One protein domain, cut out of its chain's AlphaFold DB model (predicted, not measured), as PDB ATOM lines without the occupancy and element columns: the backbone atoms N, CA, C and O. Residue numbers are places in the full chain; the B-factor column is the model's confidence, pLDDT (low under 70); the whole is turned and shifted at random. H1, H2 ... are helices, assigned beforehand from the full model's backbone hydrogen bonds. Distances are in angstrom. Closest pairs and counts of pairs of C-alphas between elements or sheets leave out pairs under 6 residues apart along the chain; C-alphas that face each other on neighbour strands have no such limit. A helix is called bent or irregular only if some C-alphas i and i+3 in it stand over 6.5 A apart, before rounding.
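This is residues 180 to 234 of the 308 residues of the protein "Protein FAR1-RELATED SEQUENCE" of Asparagus officinalis (UniProt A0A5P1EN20). Two long helices make a narrow V: H2 and H1 are joined by a tight turn, touch near that turn, and spread away from each other toward the open end. At the far end of H1 from the turn, a tail without a named element, residues 180 to 191, leads into the helix, and its residues 180 to 188 stick out free. The printed part has 55 residues with two named helices, H1 then H2 along the chain, and no named strand; the class is all helix. The whole is loose, with a radius of gyration of the C-alphas of 13.4 A, and flat, spanning 37 by 32 by 16 A.

The longest helix, H2, holds residues 214 to 234 and measures 30.3 A from C-alpha 214 at (0.333, 5.440, 71.269) to C-alpha 234 at (-3.285, -16.117, 92.321). H1 holds residues 192 to 210 and measures 26.8 A, beginning with C-alpha 192 at (-19.624, -7.040, 95.805). Neither helix is bent.

H2 and H1 form a helical hairpin, two helices that follow each other and run opposite ways, at a shallow tilt of 30 degrees. They touch, with 8 pairs of C-alphas within 8 A; the closest C-alphas, those of Gly 210 and Tyr 217, are 4.4 A apart. H2 touches H1 with residues 216 to 220 alone, and H1 touches H2 with residues 206 to 210 alone. Their centres are 14.6 A apart. In H1 and H2 every O i to N i+4 pair is within hydrogen-bond range.

The two C-alphas farthest apart, those of Asn 190 and Gly 214, are 37.5 A apart. Residues 225 to 234 of H2 stand free, as do residues 190 to 196, of which 192 to 196 belong to H1. The printed part has no cut. The mean pLDDT of the printed part is 82.0, and residues 180 to 190 are under 70.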
ATOM      1  N   MET A 180     -11.360  14.595  90.233       49.12
ATOM      2  CA  MET A 180     -12.045  14.065  91.391       49.12
ATOM      3  C   MET A 180     -10.957  13.908  92.451       49.12
ATOM      4  O   MET A 180     -10.065  13.075  92.304       49.12
ATOM      5  N   ASN A 181     -10.978  14.774  93.465       47.38
ATOM      6  CA  ASN A 181     -10.253  14.535  94.700       47.38
ATOM      7  C   ASN A 181     -10.776  13.199  95.221       47.38
ATOM      8  O   ASN A 181     -11.854  13.128  95.813       47.38
ATOM      9  N   TYR A 182     -10.049  12.125  94.925       53.56
ATOM     10  CA  TYR A 182     -10.237  10.854  95.590       53.56
ATOM     11  C   TYR A 182      -9.777  11.105  97.010       53.56
ATOM     12  O   TYR A 182      -8.587  11.075  97.309       53.56
ATOM     13  N   SER A 183     -10.739  11.445  97.864       45.88
ATOM     14  CA  SER A 183     -10.583  11.293  99.296       45.88
ATOM     15  C   SER A 183      -9.968   9.919  99.506       45.88
ATOM     16  O   SER A 183     -10.602   8.908  99.198       45.88
ATOM     17  N   SER A 184      -8.713   9.915  99.943       57.81
ATOM     18  CA  SER A 184      -8.024   8.749 100.466       57.81
ATOM     19  C   SER A 184      -8.869   8.239 101.615       57.81
ATOM     20  O   SER A 184      -8.817   8.765 102.718       57.81
ATOM     21  N   ASN A 185      -9.747   7.302 101.317       44.44
ATOM     22  CA  ASN A 185     -10.562   6.632 102.294       44.44
ATOM     23  C   ASN A 185     -10.514   5.172 101.884       44.44
ATOM     24  O   ASN A 185     -11.240   4.749 100.982       44.44
ATOM     25  N   ASP A 186      -9.627   4.442 102.559       53.56
ATOM     26  CA  ASP A 186      -9.619   2.989 102.720       53.56
ATOM     27  C   ASP A 186     -10.931   2.523 103.377       53.56
ATOM     28  O   ASP A 186     -10.964   1.900 104.437       53.56
ATOM     29  N   VAL A 187     -12.069   2.864 102.774       55.12
ATOM     30  CA  VAL A 187     -13.361   2.325 103.169       55.12
ATOM     31  C   VAL A 187     -13.447   0.979 102.487       55.12
ATOM     32  O   VAL A 187     -13.773   0.870 101.305       55.12
ATOM     33  N   ILE A 188     -13.081  -0.038 103.262       58.47
ATOM     34  CA  ILE A 188     -13.219  -1.452 102.941       58.47
ATOM     35  C   ILE A 188     -14.589  -1.660 102.288       58.47
ATOM     36  O   ILE A 188     -15.639  -1.453 102.902       58.47
ATOM     37  N   ALA A 189     -14.574  -2.019 101.006       54.62
ATOM     38  CA  ALA A 189     -15.773  -2.298 100.238       54.62
ATOM     39  C   ALA A 189     -16.419  -3.582 100.783       54.62
ATOM     40  O   ALA A 189     -15.979  -4.704 100.496       54.62
ATOM     41  N   ASN A 190     -17.441  -3.402 101.618       64.81
ATOM     42  CA  ASN A 190     -18.101  -4.486 102.345       64.81
ATOM     43  C   ASN A 190     -19.113  -5.273 101.488       64.81
ATOM     44  O   ASN A 190     -19.600  -6.303 101.946       64.81
ATOM     45  N   GLY A 191     -19.398  -4.845 100.251       76.62
ATOM     46  CA  GLY A 191     -20.272  -5.559  99.322       76.62
ATOM     47  C   GLY A 191     -19.668  -5.745  97.918       76.62
ATOM     48  O   GLY A 191     -18.774  -4.994  97.509       76.62
ATOM     49  N   PRO A 192     -20.117  -6.768  97.160       78.88
ATOM     50  CA  PRO A 192     -19.624  -7.040  95.805       78.88
ATOM     51  C   PRO A 192     -19.852  -5.886  94.819       78.88
ATOM     52  O   PRO A 192     -19.019  -5.652  93.945       78.88
ATOM     53  N   MET A 193     -20.958  -5.152  94.973       80.62
ATOM     54  CA  MET A 193     -21.314  -4.040  94.090       80.62
ATOM     55  C   MET A 193     -20.357  -2.857  94.274       80.62
ATOM     56  O   MET A 193     -19.880  -2.278  93.304       80.62
ATOM     57  N   GLU A 194     -20.001  -2.539  95.518       77.06
ATOM     58  CA  GLU A 194     -19.080  -1.448  95.825       77.06
ATOM     59  C   GLU A 194     -17.650  -1.762  95.367       77.06
ATOM     60  O   GLU A 194     -16.938  -0.860  94.922       77.06
ATOM     61  N   ARG A 195     -17.235  -3.039  95.427       84.69
ATOM     62  CA  ARG A 195     -15.951  -3.504  94.872       84.69
ATOM     63  C   ARG A 195     -15.908  -3.322  93.359       84.69
ATOM     64  O   ARG A 195     -14.929  -2.785  92.847       84.69
ATOM     65  N   TYR A 196     -16.980  -3.710  92.665       87.88
ATOM     66  CA  TYR A 196     -17.111  -3.503  91.223       87.88
ATOM     67  C   TYR A 196     -17.034  -2.016  90.862       87.88
ATOM     68  O   TYR A 196     -16.203  -1.624  90.047       87.88
ATOM     69  N   ASP A 197     -17.824  -1.167  91.523       84.69
ATOM     70  CA  ASP A 197     -17.853   0.275  91.254       84.69
ATOM     71  C   ASP A 197     -16.517   0.967  91.561       84.69
ATOM     72  O   ASP A 197     -16.166   1.978  90.940       84.69
ATOM     73  N   ASN A 198     -15.773   0.471  92.552       85.69
ATOM     74  CA  ASN A 198     -14.443   0.974  92.878       85.69
ATOM     75  C   ASN A 198     -13.426   0.604  91.787       85.69
ATOM     76  O   ASN A 198     -12.777   1.499  91.238       85.69
ATOM     77  N   LEU A 199     -13.356  -0.682  91.426       89.44
ATOM     78  CA  LEU A 199     -12.468  -1.186  90.377       89.44
ATOM     79  C   LEU A 199     -12.767  -0.518  89.036       89.44
ATOM     80  O   LEU A 199     -11.865   0.022  88.400       89.44
ATOM     81  N   TYR A 200     -14.041  -0.454  88.651       89.12
ATOM     82  CA  TYR A 200     -14.476   0.181  87.414       89.12
ATOM     83  C   TYR A 200     -14.030   1.646  87.337       89.12
ATOM     84  O   TYR A 200     -13.422   2.060  86.350       89.12
ATOM     85  N   ARG A 201     -14.233   2.432  88.406       85.50
ATOM     86  CA  ARG A 201     -13.772   3.832  88.449       85.50
ATOM     87  C   ARG A 201     -12.255   3.963  88.355       85.50
ATOM     88  O   ARG A 201     -11.772   4.919  87.749       85.50
ATOM     89  N   ARG A 202     -11.498   3.034  88.944       85.31
ATOM     90  CA  ARG A 202     -10.033   3.061  88.875       85.31
ATOM     91  C   ARG A 202      -9.526   2.697  87.479       85.31
ATOM     92  O   ARG A 202      -8.648   3.390  86.966       85.31
ATOM     93  N   CYS A 203     -10.137   1.702  86.842       90.88
ATOM     94  CA  CYS A 203      -9.843   1.313  85.466       90.88
ATOM     95  C   CYS A 203     -10.210   2.412  84.462       90.88
ATOM     96  O   CYS A 203      -9.451   2.660  83.533       90.88
ATOM     97  N   LEU A 204     -11.310   3.142  84.666       90.06
ATOM     98  CA  LEU A 204     -11.645   4.289  83.814       90.06
ATOM     99  C   LEU A 204     -10.537   5.346  83.813       90.06
ATOM    100  O   LEU A 204     -10.134   5.816  82.751       90.06
ATOM    101  N   ARG A 205      -9.982   5.673  84.986       83.50
ATOM    102  CA  ARG A 205      -8.859   6.615  85.072       83.50
ATOM    103  C   ARG A 205      -7.624   6.103  84.332       83.50
ATOM    104  O   ARG A 205      -6.892   6.883  83.730       83.50
ATOM    105  N   PHE A 206      -7.385   4.801  84.391       87.88
ATOM    106  CA  PHE A 206      -6.300   4.171  83.657       87.88
ATOM    107  C   PHE A 206      -6.487   4.302  82.137       87.88
ATOM    108  O   PHE A 206      -5.558   4.707  81.441       87.88
ATOM    109  N   VAL A 207      -7.705   4.072  81.637       92.06
ATOM    110  CA  VAL A 207      -8.058   4.259  80.218       92.06
ATOM    111  C   VAL A 207      -7.851   5.710  79.776       92.06
ATOM    112  O   VAL A 207      -7.242   5.946  78.735       92.06
ATOM    113  N   GLU A 208      -8.283   6.687  80.579       88.94
ATOM    114  CA  GLU A 208      -8.071   8.113  80.282       88.94
ATOM    115  C   GLU A 208      -6.590   8.464  80.093       88.94
ATOM    116  O   GLU A 208      -6.263   9.286  79.242       88.94
ATOM    117  N   LEU A 209      -5.695   7.856  80.879       89.38
ATOM    118  CA  LEU A 209      -4.252   8.077  80.771       89.38
ATOM    119  C   LEU A 209      -3.637   7.326  79.582       89.38
ATOM    120  O   LEU A 209      -2.720   7.845  78.942       89.38
ATOM    121  N   GLY A 210      -4.140   6.126  79.281       91.00
ATOM    122  CA  GLY A 210      -3.654   5.287  78.187       91.00
ATOM    123  C   GLY A 210      -3.945   5.867  76.802       91.00
ATOM    124  O   GLY A 210      -3.090   5.817  75.927       91.00
ATOM    125  N   VAL A 211      -5.112   6.491  76.605       92.94
ATOM    126  CA  VAL A 211      -5.553   6.995  75.284       92.94
ATOM    127  C   VAL A 211      -4.809   8.268  74.835       92.94
ATOM    128  O   VAL A 211      -4.889   8.652  73.672       92.94
ATOM    129  N   ILE A 212      -4.037   8.913  75.716       92.06
ATOM    130  CA  ILE A 212      -3.344  10.182  75.417       92.06
ATOM    131  C   ILE A 212      -2.311  10.042  74.283       92.06
ATOM    132  O   ILE A 212      -2.074  10.998  73.548       92.06
ATOM    133  N   SER A 213      -1.662   8.884  74.142       94.06
ATOM    134  CA  SER A 213      -0.587   8.670  73.159       94.06
ATOM    135  C   SER A 213      -0.390   7.185  72.868       94.06
ATOM    136  O   SER A 213      -0.561   6.383  73.782       94.06
ATOM    137  N   GLY A 214       0.071   6.834  71.661       92.31
ATOM    138  CA  GLY A 214       0.333   5.440  71.269       92.31
ATOM    139  C   GLY A 214       1.247   4.684  72.242       92.31
ATOM    140  O   GLY A 214       0.897   3.602  72.694       92.31
ATOM    141  N   GLU A 215       2.343   5.306  72.683       94.25
ATOM    142  CA  GLU A 215       3.274   4.706  73.656       94.25
ATOM    143  C   GLU A 215       2.607   4.394  75.007       94.25
ATOM    144  O   GLU A 215       2.815   3.334  75.596       94.25
ATOM    145  N   ARG A 216       1.755   5.306  75.502       92.56
ATOM    146  CA  ARG A 216       0.988   5.089  76.741       92.56
ATOM    147  C   ARG A 216      -0.087   4.030  76.566       92.56
ATOM    148  O   ARG A 216      -0.360   3.319  77.524       92.56
ATOM    149  N   TYR A 217      -0.684   3.928  75.385       94.88
ATOM    150  CA  TYR A 217      -1.681   2.915  75.073       94.88
ATOM    151  C   TYR A 217      -1.064   1.513  75.087       94.88
ATOM    152  O   TYR A 217      -1.576   0.631  75.771       94.88
ATOM    153  N   GLU A 218       0.072   1.322  74.414       95.00
ATOM    154  CA  GLU A 218       0.780   0.037  74.404       95.00
ATOM    155  C   GLU A 218       1.275  -0.351  75.800       95.00
ATOM    156  O   GLU A 218       1.070  -1.481  76.247       95.00
ATOM    157  N   TYR A 219       1.850   0.605  76.536       94.75
ATOM    158  CA  TYR A 219       2.255   0.387  77.922       94.75
ATOM    159  C   TYR A 219       1.061   0.044  78.824       94.75
ATOM    160  O   TYR A 219       1.149  -0.846  79.671       94.75
ATOM    161  N   ALA A 220      -0.078   0.710  78.619       94.12
ATOM    162  CA  ALA A 220      -1.298   0.457  79.368       94.12
ATOM    163  C   ALA A 220      -1.862  -0.949  79.101       94.12
ATOM    164  O   ALA A 220      -2.253  -1.640  80.041       94.12
ATOM    165  N   LEU A 221      -1.867  -1.393  77.841       93.06
ATOM    166  CA  LEU A 221      -2.284  -2.747  77.472       93.06
ATOM    167  C   LEU A 221      -1.379  -3.812  78.085       93.06
ATOM    168  O   LEU A 221      -1.883  -4.791  78.634       93.06
ATOM    169  N   LYS A 222      -0.058  -3.604  78.029       95.25
ATOM    170  CA  LYS A 222       0.912  -4.513  78.641       95.25
ATOM    171  C   LYS A 222       0.656  -4.663  80.142       95.25
ATOM    172  O   LYS A 222       0.550  -5.784  80.628       95.25
ATOM    173  N   LEU A 223       0.488  -3.546  80.853       94.31
ATOM    174  CA  LEU A 223       0.251  -3.558  82.297       94.31
ATOM    175  C   LEU A 223      -1.080  -4.231  82.665       94.31
ATOM    176  O   LEU A 223      -1.129  -4.979  83.637       94.31
ATOM    177  N   ILE A 224      -2.155  -3.994  81.898       93.31
ATOM    178  CA  ILE A 224      -3.429  -4.700  82.111       93.31
ATOM    179  C   ILE A 224      -3.219  -6.205  81.958       93.31
ATOM    180  O   ILE A 224      -3.654  -6.943  82.833       93.31
ATOM    181  N   GLY A 225      -2.542  -6.640  80.891       90.38
ATOM    182  CA  GLY A 225      -2.262  -8.053  80.639       90.38
ATOM    183  C   GLY A 225      -1.506  -8.713  81.793       90.38
ATOM    184  O   GLY A 225      -1.942  -9.734  82.313       90.38
ATOM    185  N   GLU A 226      -0.420  -8.089  82.253       94.06
ATOM    186  CA  GLU A 226       0.383  -8.596  83.374       94.06
ATOM    187  C   GLU A 226      -0.441  -8.737  84.661       94.06
ATOM    188  O   GLU A 226      -0.434  -9.796  85.287       94.06
ATOM    189  N   VAL A 227      -1.217  -7.708  85.019       92.62
ATOM    190  CA  VAL A 227      -2.060  -7.732  86.226       92.62
ATOM    191  C   VAL A 227      -3.183  -8.763  86.104       92.62
ATOM    192  O   VAL A 227      -3.522  -9.419  87.087       92.62
ATOM    193  N   THR A 228      -3.778  -8.936  84.919       89.06
ATOM    194  CA  THR A 228      -4.817  -9.955  84.725       89.06
ATOM    195  C   THR A 228      -4.269 -11.368  84.877       89.06
ATOM    196  O   THR A 228      -4.906 -12.181  85.542       89.06
ATOM    197  N   GLU A 229      -3.083 -11.646  84.334       92.25
ATOM    198  CA  GLU A 229      -2.432 -12.951  84.481       92.25
ATOM    199  C   GLU A 229      -2.028 -13.218  85.935       92.25
ATOM    200  O   GLU A 229      -2.194 -14.336  86.423       92.25
ATOM    201  N   GLU A 230      -1.559 -12.198  86.662       91.62
ATOM    202  CA  GLU A 230      -1.249 -12.309  88.090       91.62
ATOM    203  C   GLU A 230      -2.500 -12.650  88.914       91.62
ATOM    204  O   GLU A 230      -2.467 -13.566  89.737       91.62
ATOM    205  N   LEU A 231      -3.626 -11.978  88.651       89.00
ATOM    206  CA  LEU A 231      -4.893 -12.254  89.331       89.00
ATOM    207  C   LEU A 231      -5.393 -13.676  89.048       89.00
ATOM    208  O   LEU A 231      -5.745 -14.385  89.988       89.00
ATOM    209  N   ILE A 232      -5.346 -14.120  87.788       89.31
ATOM    210  CA  ILE A 232      -5.729 -15.484  87.392       89.31
ATOM    211  C   ILE A 232      -4.800 -16.524  88.036       89.31
ATOM    212  O   ILE A 232      -5.258 -17.560  88.513       89.31
ATOM    213  N   SER A 233      -3.496 -16.245  88.091       88.94
ATOM    214  CA  SER A 233      -2.499 -17.144  88.687       88.94
ATOM    215  C   SER A 233      -2.623 -17.238  90.212       88.94
ATOM    216  O   SER A 233      -2.302 -18.271  90.800       88.94
ATOM    217  N   SER A 234      -3.103 -16.176  90.866       78.25
ATOM    218  CA  SER A 234      -3.285 -16.117  92.321       78.25
ATOM    219  C   SER A 234      -4.503 -16.899  92.847       78.25
ATOM    220  O   SER A 234      -4.571 -17.187  94.045       78.25
TER     221      SER A 234